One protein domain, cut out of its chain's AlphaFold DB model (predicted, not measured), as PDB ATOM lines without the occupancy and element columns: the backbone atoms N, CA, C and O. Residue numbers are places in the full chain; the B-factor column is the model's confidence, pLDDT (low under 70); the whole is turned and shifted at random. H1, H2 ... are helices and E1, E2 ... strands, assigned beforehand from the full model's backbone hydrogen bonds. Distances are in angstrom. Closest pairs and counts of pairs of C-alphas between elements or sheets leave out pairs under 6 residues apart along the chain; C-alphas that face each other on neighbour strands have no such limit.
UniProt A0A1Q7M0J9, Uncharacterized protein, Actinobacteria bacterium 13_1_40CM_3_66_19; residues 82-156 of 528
ATOM      1  N   LEU A  82     234.231 163.075 239.448       88.00
ATOM      2  CA  LEU A  82     233.762 162.855 238.082       88.00
ATOM      3  C   LEU A  82     234.215 164.041 237.207       88.00
ATOM      4  O   LEU A  82     233.838 165.172 237.499       88.00
ATOM      5  N   ILE A  83     235.000 163.856 236.142       88.94
ATOM      6  CA  ILE A  83     235.610 162.604 235.645       88.94
ATOM      7  C   ILE A  83     236.858 162.241 236.474       88.94
ATOM      8  O   ILE A  83     237.662 163.119 236.778       88.94
ATOM      9  N   SER A  84     237.030 160.960 236.826       89.38
ATOM     10  CA  SER A  84     238.171 160.480 237.623       89.38
ATOM     11  C   SER A  84     239.480 160.549 236.836       89.38
ATOM     12  O   SER A  84     239.700 159.757 235.921       89.38
ATOM     13  N   HIS A  85     240.339 161.495 237.208       92.56
ATOM     14  CA  HIS A  85     241.624 161.778 236.575       92.56
ATOM     15  C   HIS A  85     242.562 162.484 237.576       92.56
ATOM     16  O   HIS A  85     242.102 163.275 238.406       92.56
ATOM     17  N   THR A  86     243.869 162.238 237.453       93.12
ATOM     18  CA  THR A  86     244.955 162.693 238.344       93.12
ATOM     19  C   THR A  86     244.830 164.136 238.848       93.12
ATOM     20  O   THR A  86     244.746 164.354 240.056       93.12
ATOM     21  N   ALA A  87     244.801 165.136 237.957       94.50
ATOM     22  CA  ALA A  87     244.881 166.548 238.340       94.50
ATOM     23  C   ALA A  87     243.694 166.965 239.219       94.50
ATOM     24  O   ALA A  87     243.873 167.470 240.322       94.50
ATOM     25  N   GLY A  88     242.469 166.708 238.761       93.62
ATOM     26  CA  GLY A  88     241.244 167.009 239.487       93.62
ATOM     27  C   GLY A  88     241.121 166.208 240.782       93.62
ATOM     28  O   GLY A  88     240.596 166.745 241.757       93.62
ATOM     29  N   GLY A  89     241.628 164.971 240.822       93.75
ATOM     30  CA  GLY A  89     241.726 164.166 242.041       93.75
ATOM     31  C   GLY A  89     242.627 164.833 243.082       93.75
ATOM     32  O   GLY A  89     242.142 165.223 244.144       93.75
ATOM     33  N   ILE A  90     243.902 165.066 242.739       95.19
ATOM     34  CA  ILE A  90     244.880 165.764 243.593       95.19
ATOM     35  C   ILE A  90     244.322 167.114 244.060       95.19
ATOM     36  O   ILE A  90     244.318 167.411 245.253       95.19
ATOM     37  N   LEU A  91     243.828 167.936 243.135       95.88
ATOM     38  CA  LEU A  91     243.401 169.301 243.434       95.88
ATOM     39  C   LEU A  91     242.138 169.316 244.306       95.88
ATOM     40  O   LEU A  91     242.032 170.163 245.186       95.88
ATOM     41  N   THR A  92     241.236 168.339 244.166       94.75
ATOM     42  CA  THR A  92     240.108 168.140 245.100       94.75
ATOM     43  C   THR A  92     240.591 167.724 246.495       94.75
ATOM     44  O   THR A  92     240.103 168.273 247.484       94.75
ATOM     45  N   SER A  93     241.585 166.830 246.597       93.50
ATOM     46  CA  SER A  93     242.227 166.470 247.876       93.50
ATOM     47  C   SER A  93     242.929 167.659 248.552       93.50
ATOM     48  O   SER A  93     242.996 167.713 249.779       93.50
ATOM     49  N   LEU A  94     243.440 168.623 247.775       95.81
ATOM     50  CA  LEU A  94     244.104 169.831 248.283       95.81
ATOM     51  C   LEU A  94     243.128 170.930 248.730       95.81
ATOM     52  O   LEU A  94     243.387 171.600 249.728       95.81
ATOM     53  N   THR A  95     242.033 171.151 247.997       94.62
ATOM     54  CA  THR A  95     241.123 172.293 248.217       94.62
ATOM     55  C   THR A  95     239.844 171.934 248.972       94.62
ATOM     56  O   THR A  95     239.183 172.820 249.514       94.62
ATOM     57  N   GLY A  96     239.452 170.655 248.984       93.19
ATOM     58  CA  GLY A  96     238.126 170.215 249.422       93.19
ATOM     59  C   GLY A  96     236.991 170.613 248.464       93.19
ATOM     60  O   GLY A  96     235.819 170.532 248.840       93.19
ATOM     61  N   LEU A  97     237.312 171.067 247.246       93.19
ATOM     62  CA  LEU A  97     236.355 171.510 246.233       93.19
ATOM     63  C   LEU A  97     236.247 170.485 245.102       93.19
ATOM     64  O   LEU A  97     237.250 170.124 244.497       93.19
ATOM     65  N   TYR A  98     235.020 170.083 244.752       92.62
ATOM     66  CA  TYR A  98     234.774 169.331 243.517       92.62
ATOM     67  C   TYR A  98     235.279 170.108 242.283       92.62
ATOM     68  O   TYR A  98     235.291 171.344 242.311       92.62
ATOM     69  N   PRO A  99     235.653 169.436 241.176       93.12
ATOM     70  CA  PRO A  99     236.286 170.094 240.030       93.12
ATOM     71  C   PRO A  99     235.480 171.252 239.420       93.12
ATOM     72  O   PRO A  99     236.062 172.246 238.995       93.12
ATOM     73  N   ASP A 100     234.145 171.193 239.456       90.69
ATOM     74  CA  ASP A 100     233.250 172.265 238.995       90.69
ATOM     75  C   ASP A 100     233.269 173.532 239.872       90.69
ATOM     76  O   ASP A 100     232.801 174.589 239.452       90.69
ATOM     77  N   ARG A 101     233.810 173.438 241.091       92.38
ATOM     78  CA  ARG A 101     233.976 174.550 242.040       92.38
ATOM     79  C   ARG A 101     235.375 175.173 242.013       92.38
ATOM     80  O   ARG A 101     235.569 176.194 242.670       92.38
ATOM     81  N   GLN A 102     236.303 174.579 241.258       92.44
ATOM     82  CA  GLN A 102     237.680 175.055 241.058       92.44
ATOM     83  C   GLN A 102     238.092 175.173 239.571       92.44
ATOM     84  O   GLN A 102     239.260 175.403 239.279       92.44
ATOM     85  N   GLY A 103     237.147 175.033 238.631       90.56
ATOM     86  CA  GLY A 103     237.333 175.284 237.191       90.56
ATOM     87  C   GLY A 103     237.693 174.070 236.322       90.56
ATOM     88  O   GLY A 103     237.534 174.124 235.105       90.56
ATOM     89  N   LEU A 104     238.109 172.949 236.913       91.88
ATOM     90  CA  LEU A 104     238.748 171.830 236.205       91.88
ATOM     91  C   LEU A 104     237.798 170.663 235.885       91.88
ATOM     92  O   LEU A 104     238.108 169.503 236.143       91.88
ATOM     93  N   THR A 105     236.629 170.944 235.308       85.88
ATOM     94  CA  THR A 105     235.551 169.951 235.074       85.88
ATOM     95  C   THR A 105     235.922 168.751 234.191       85.88
ATOM     96  O   THR A 105     235.256 167.721 234.274       85.88
ATOM     97  N   VAL A 106     236.974 168.859 233.371       88.56
ATOM     98  CA  VAL A 106     237.510 167.772 232.518       88.56
ATOM     99  C   VAL A 106     238.849 167.228 233.060       88.56
ATOM    100  O   VAL A 106     239.416 166.282 232.525       88.56
ATOM    101  N   SER A 107     239.350 167.774 234.173       90.94
ATOM    102  CA  SER A 107     240.652 167.442 234.760       90.94
ATOM    103  C   SER A 107     241.831 167.652 233.796       90.94
ATOM    104  O   SER A 107     242.066 168.785 233.396       90.94
ATOM    105  N   ASN A 108     242.605 166.606 233.469       93.00
ATOM    106  CA  ASN A 108     244.042 166.696 233.155       93.00
ATOM    107  C   ASN A 108     244.379 167.642 231.992       93.00
ATOM    108  O   ASN A 108     245.405 168.321 232.027       93.00
ATOM    109  N   SER A 109     243.511 167.715 230.985       92.62
ATOM    110  CA  SER A 109     243.554 168.749 229.953       92.62
ATOM    111  C   SER A 109     242.148 169.044 229.438       92.62
ATOM    112  O   SER A 109     241.233 168.235 229.600       92.62
ATOM    113  N   TYR A 110     241.963 170.213 228.832       93.12
ATOM    114  CA  TYR A 110     240.668 170.649 228.321       93.12
ATOM    115  C   TYR A 110     240.816 171.559 227.100       93.12
ATOM    116  O   TYR A 110     241.801 172.283 226.944       93.12
ATOM    117  N   GLY A 111     239.815 171.517 226.221       93.44
ATOM    118  CA  GLY A 111     239.664 172.482 225.135       93.44
ATOM    119  C   GLY A 111     238.922 173.731 225.612       93.44
ATOM    120  O   GLY A 111     237.961 173.618 226.372       93.44
ATOM    121  N   TYR A 112     239.330 174.908 225.140       93.25
ATOM    122  CA  TYR A 112     238.636 176.178 225.382       93.25
ATOM    123  C   TYR A 112     238.416 176.954 224.076       93.25
ATOM    124  O   TYR A 112     239.068 176.693 223.059       93.25
ATOM    125  N   PHE A 113     237.466 177.891 224.085       94.56
ATOM    126  CA  PHE A 113     237.165 178.757 222.943       94.56
ATOM    127  C   PHE A 113     237.934 180.072 223.063       94.56
ATOM    128  O   PHE A 113     237.877 180.731 224.098       94.56
ATOM    129  N   LYS A 114     238.622 180.465 221.993       95.25
ATOM    130  CA  LYS A 114     239.320 181.750 221.892       95.25
ATOM    131  C   LYS A 114     238.340 182.866 221.484       95.25
ATOM    132  O   LYS A 114     237.279 182.567 220.930       95.25
ATOM    133  N   PRO A 115     238.693 184.156 221.648       94.88
ATOM    134  CA  PRO A 115     237.812 185.277 221.299       94.88
ATOM    135  C   PRO A 115     237.504 185.388 219.797       94.88
ATOM    136  O   PRO A 115     236.545 186.053 219.415       94.88
ATOM    137  N   ASP A 116     238.292 184.725 218.943       94.56
ATOM    138  CA  ASP A 116     238.056 184.598 217.496       94.56
ATOM    139  C   ASP A 116     237.078 183.465 217.111       94.56
ATOM    140  O   ASP A 116     236.822 183.244 215.929       94.56
ATOM    141  N   GLY A 117     236.529 182.740 218.092       94.75
ATOM    142  CA  GLY A 117     235.584 181.638 217.892       94.75
ATOM    143  C   GLY A 117     236.223 180.291 217.529       94.75
ATOM    144  O   GLY A 117     235.516 179.285 217.474       94.75
ATOM    145  N   THR A 118     237.540 180.229 217.316       96.38
ATOM    146  CA  THR A 118     238.270 178.961 217.136       96.38
ATOM    147  C   THR A 118     238.751 178.408 218.482       96.38
ATOM    148  O   THR A 118     238.767 179.112 219.491       96.38
ATOM    149  N   THR A 119     239.124 177.129 218.538       95.38
ATOM    150  CA  THR A 119     239.500 176.461 219.794       95.38
ATOM    151  C   THR A 119     241.005 176.470 220.063       95.38
ATOM    152  O   THR A 119     241.828 176.623 219.158       95.38
ATOM    153  N   ALA A 120     241.363 176.276 221.331       94.69
ATOM    154  CA  ALA A 120     242.705 175.935 221.790       94.69
ATOM    155  C   ALA A 120     242.621 174.867 222.899       94.69
ATOM    156  O   ALA A 120     241.525 174.466 223.290       94.69
ATOM    157  N   PHE A 121     243.769 174.404 223.396       93.38
ATOM    158  CA  PHE A 121     243.863 173.423 224.483       93.38
ATOM    159  C   PHE A 121     244.703 173.960 225.643       93.38
ATOM    160  O   PHE A 121     245.610 174.765 225.436       93.38
ATOM    161  N   SER A 122     244.392 173.487 226.848       93.44
ATOM    162  CA  SER A 122     245.024 173.838 228.119       93.44
ATOM    163  C   SER A 122     245.319 172.567 228.926       93.44
ATOM    164  O   SER A 122     244.544 171.610 228.890       93.44
ATOM    165  N   SER A 123     246.432 172.563 229.662       93.62
ATOM    166  CA  SER A 123     246.723 171.587 230.725       93.62
ATOM    167  C   SER A 123     246.089 172.040 232.042       93.62
ATOM    168  O   SER A 123     246.077 173.237 232.324       93.62
ATOM    169  N   ALA A 124     245.632 171.111 232.883       94.88
ATOM    170  CA  ALA A 124     245.323 171.425 234.281       94.88
ATOM    171  C   ALA A 124     246.577 171.500 235.163       94.88
ATOM    172  O   ALA A 124     246.575 172.280 236.116       94.88
ATOM    173  N   PHE A 125     247.622 170.733 234.823       95.19
ATOM    174  CA  PHE A 125     248.947 170.775 235.447       95.19
ATOM    175  C   PHE A 125     249.658 172.067 235.032       95.19
ATOM    176  O   PHE A 125     250.144 172.179 233.898       95.19
ATOM    177  N   LYS A 126     249.606 173.059 235.923       94.38
ATOM    178  CA  LYS A 126     250.123 174.432 235.783       94.38
ATOM    179  C   LYS A 126     250.379 175.012 237.180       94.38
ATOM    180  O   LYS A 126     249.687 174.618 238.112       94.38
ATOM    181  N   TYR A 127     251.288 175.971 237.364       96.38
ATOM    182  CA  TYR A 127     251.481 176.579 238.689       96.38
ATOM    183  C   TYR A 127     250.191 177.258 239.192       96.38
ATOM    184  O   TYR A 127     249.362 177.718 238.404       96.38
ATOM    185  N   TRP A 128     250.007 177.350 240.514       96.75
ATOM    186  CA  TRP A 128     248.731 177.716 241.157       96.75
ATOM    187  C   TRP A 128     248.081 179.037 240.697       96.75
ATOM    188  O   TRP A 128     246.882 179.224 240.894       96.75
ATOM    189  N   THR A 129     248.857 179.954 240.107       94.38
ATOM    190  CA  THR A 129     248.410 181.266 239.592       94.38
ATOM    191  C   THR A 129     248.470 181.391 238.065       94.38
ATOM    192  O   THR A 129     248.524 182.497 237.514       94.38
ATOM    193  N   ASP A 130     248.567 180.272 237.354       94.19
ATOM    194  CA  ASP A 130     248.570 180.241 235.894       94.19
ATOM    195  C   ASP A 130     247.164 180.392 235.315       94.19
ATOM    196  O   ASP A 130     246.146 180.201 235.984       94.19
ATOM    197  N   ARG A 131     247.120 180.765 234.037       93.75
ATOM    198  CA  ARG A 131     245.891 181.074 233.305       93.75
ATOM    199  C   ARG A 131     245.465 179.912 232.420       93.75
ATOM    200  O   ARG A 131     246.255 179.005 232.138       93.75
ATOM    201  N   VAL A 132     244.220 179.958 231.957       94.50
ATOM    202  CA  VAL A 132     243.706 179.043 230.929       94.50
ATOM    203  C   VAL A 132     244.587 179.101 229.669       94.50
ATOM    204  O   VAL A 132     245.001 178.055 229.172       94.50
ATOM    205  N   ASP A 133     244.995 180.294 229.225       93.75
ATOM    206  CA  ASP A 133     246.053 180.471 228.222       93.75
ATOM    207  C   ASP A 133     247.441 180.641 228.879       93.75
ATOM    208  O   ASP A 133     247.791 181.713 229.373       93.75
ATOM    209  N   ASP A 134     248.243 179.569 228.858       89.38
ATOM    210  CA  ASP A 134     249.656 179.518 229.288       89.38
ATOM    211  C   ASP A 134     250.664 179.710 228.134       89.38
ATOM    212  O   ASP A 134     251.878 179.562 228.308       89.38
ATOM    213  N   VAL A 135     250.177 180.031 226.932       87.44
ATOM    214  CA  VAL A 135     251.007 180.163 225.730       87.44
ATOM    215  C   VAL A 135     251.320 181.630 225.444       87.44
ATOM    216  O   VAL A 135     252.458 181.955 225.094       87.44
ATOM    217  N   THR A 136     250.341 182.528 225.594       88.81
ATOM    218  CA  THR A 136     250.489 183.943 225.213       88.81
ATOM    219  C   THR A 136     250.705 184.895 226.395       88.81
ATOM    220  O   THR A 136     250.411 184.593 227.551       88.81
ATOM    221  N   ALA A 137     251.244 186.085 226.108       84.75
ATOM    222  CA  ALA A 137     251.545 187.095 227.120       84.75
ATOM    223  C   ALA A 137     250.276 187.556 227.851       84.75
ATOM    224  O   ALA A 137     249.374 188.123 227.242       84.75
ATOM    225  N   ALA A 138     250.230 187.322 229.167       85.62
ATOM    226  CA  ALA A 138     249.067 187.572 230.019       85.62
ATOM    227  C   ALA A 138     247.769 186.842 229.595       85.62
ATOM    228  O   ALA A 138     246.688 187.242 230.025       85.62
ATOM    229  N   GLY A 139     247.858 185.757 228.817       90.06
ATOM    230  CA  GLY A 139     246.700 184.963 228.404       90.06
ATOM    231  C   GLY A 139     245.718 185.745 227.526       90.06
ATOM    232  O   GLY A 139     244.575 185.968 227.908       90.06
ATOM    233  N   VAL A 140     246.166 186.196 226.352       93.00
ATOM    234  CA  VAL A 140     245.359 186.970 225.390       93.00
ATOM    235  C   VAL A 140     244.110 186.206 224.937       93.00
ATOM    236  O   VAL A 140     243.088 186.830 224.658       93.00
ATOM    237  N   ASN A 141     244.178 184.872 224.851       93.75
ATOM    238  CA  ASN A 141     243.043 184.059 224.417       93.75
ATOM    239  C   ASN A 141     242.074 183.738 225.563       93.75
ATOM    240  O   ASN A 141     240.867 183.745 225.346       93.75
ATOM    241  N   ASP A 142     242.591 183.486 226.765       93.31
ATOM    242  CA  ASP A 142     241.792 183.422 227.988       93.31
ATOM    243  C   ASP A 142     242.646 183.861 229.199       93.31
ATOM    244  O   ASP A 142     243.580 183.148 229.595       93.31
ATOM    245  N   PRO A 143     242.366 185.045 229.783       92.06
ATOM    246  CA  PRO A 143     243.149 185.601 230.878       92.06
ATOM    247  C   PRO A 143     242.714 185.088 232.261       92.06
ATOM    248  O   PRO A 143     243.298 185.522 233.259       92.06
ATOM    249  N   LEU A 144     241.686 184.235 232.345       92.44
ATOM    250  CA  LEU A 144     241.160 183.717 233.609       92.44
ATOM    251  C   LEU A 144     242.131 182.716 234.265       92.44
ATOM    252  O   LEU A 144     242.897 182.052 233.560       92.44
ATOM    253  N   PRO A 145     242.102 182.569 235.605       94.19
ATOM    254  CA  PRO A 145     242.866 181.536 236.297       94.19
ATOM    255  C   PRO A 145     242.490 180.121 235.839       94.19
ATOM    256  O   PRO A 145     241.315 179.815 235.654       94.19
ATOM    257  N   ASN A 146     243.482 179.237 235.733       94.12
ATOM    258  CA  ASN A 146     243.280 177.800 235.508       94.12
ATOM    259  C   ASN A 146     242.546 177.138 236.694       94.12
ATOM    260  O   ASN A 146     241.713 176.257 236.506       94.12
ATOM    261  N   MET A 147     242.840 177.597 237.913       95.25
ATOM    262  CA  MET A 147     242.166 177.214 239.155       95.25
ATOM    263  C   MET A 147     241.250 178.358 239.593       95.25
ATOM    264  O   MET A 147     241.727 179.320 240.193       95.25
ATOM    265  N   VAL A 148     239.952 178.286 239.284       94.19
ATOM    266  CA  VAL A 148     239.011 179.408 239.453       94.19
ATOM    267  C   VAL A 148     237.774 179.039 240.274       94.19
ATOM    268  O   VAL A 148     237.104 178.034 240.040       94.19
ATOM    269  N   THR A 149     237.449 179.893 241.245       90.50
ATOM    270  CA  THR A 149     236.271 179.754 242.113       90.50
ATOM    271  C   THR A 149     234.999 180.302 241.463       90.50
ATOM    272  O   THR A 149     235.040 181.064 240.497       90.50
ATOM    273  N   THR A 150     233.838 180.036 242.068       83.19
ATOM    274  CA  THR A 150     232.552 180.646 241.669       83.19
ATOM    275  C   THR A 150     232.512 182.180 241.771       83.19
ATOM    276  O   THR A 150     231.567 182.789 241.272       83.19
ATOM    277  N   GLY A 151     233.515 182.814 242.393       81.94
ATOM    278  CA  GLY A 151     233.697 184.270 242.403       81.94
ATOM    279  C   GLY A 151     234.464 184.832 241.198       81.94
ATOM    280  O   GLY A 151     234.592 186.049 241.099       81.94
ATOM    281  N   GLY A 152     234.990 183.983 240.304       88.12
ATOM    282  CA  GLY A 152     235.841 184.398 239.177       88.12
ATOM    283  C   GLY A 152     237.288 184.740 239.559       88.12
ATOM    284  O   GLY A 152     238.026 185.255 238.725       88.12
ATOM    285  N   LEU A 153     237.682 184.462 240.804       91.56
ATOM    286  CA  LEU A 153     239.029 184.663 241.351       91.56
ATOM    287  C   LEU A 153     239.753 183.326 241.528       91.56
ATOM    288  O   LEU A 153     239.093 182.285 241.663       91.56
ATOM    289  N   ASN A 154     241.088 183.366 241.574       94.62
ATOM    290  CA  ASN A 154     241.933 182.189 241.778       94.62
ATOM    291  C   ASN A 154     241.519 181.411 243.038       94.62
ATOM    292  O   ASN A 154     241.201 182.001 244.073       94.62
ATOM    293  N   THR A 155     241.554 180.081 242.979       96.00
ATOM    294  CA  THR A 155     241.295 179.235 244.153       96.00
ATOM    295  C   THR A 155     242.319 179.531 245.262       96.00
ATOM    296  O   THR A 155     243.510 179.613 244.949       96.00
ATOM    297  N   PRO A 156     241.903 179.699 246.537       96.00
ATOM    298  CA  PRO A 156     242.824 179.874 247.664       96.00
ATOM    299  C   PRO A 156     243.799 178.702 247.781       96.00
ATOM    300  O   PRO A 156     243.417 177.555 247.531       96.00
TER     301      PRO A 156
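What this domain is: This is residues 82 to 156 of the 528 residues of an uncharacterized protein of Actinobacteria bacterium 13_1_40CM_3_66_19 (UniProt A0A1Q7M0J9). There is little regular structure here: a hairpin of two short strands, E1 and E2, lies toward one end of an elongated body and one short helix, H1, toward the other, while the long loop of residues 124 to 156 winds over the hairpin and back toward the helix's end. The printed part has 75 residues, with H1, E1 and E2 in that order along the chain; the sheet, E1 - E2, is antiparallel. The class is mixed, helices and strands, with 20 residues in named elements. The whole is compact, with a radius of gyration of the C-alphas of 11.8 A and spans of 34 by 22 by 19 A.

How they stand to each other: E1, residues 109 to 113, and E2, residues 119 to 123, form a hairpin, antiparallel at 150 degrees between directions. N 110 and O 122 are within hydrogen-bond range at 2.9 A, as are N 120 and O 112 at 2.9 A. H1, residues 86 to 95, is apart from E2. In H1 every O i to N i+4 pair is within hydrogen-bond range.

Where its parts are: E1 measures 13.8 A, E2 14.0 A, ending at C-alpha 123 (246.723, 171.587, 230.725), and H1 14.3 A, beginning at C-alpha 86 (244.955, 162.693, 238.344).

The domain as a whole: The C-alphas farthest apart, those of Ser 93 and Asp 116, are 35.6 A apart. The link H1 to E1 is long; E1 to E2 is tight. The printed part has no cut, and no printed residue is under 70 in pLDDT.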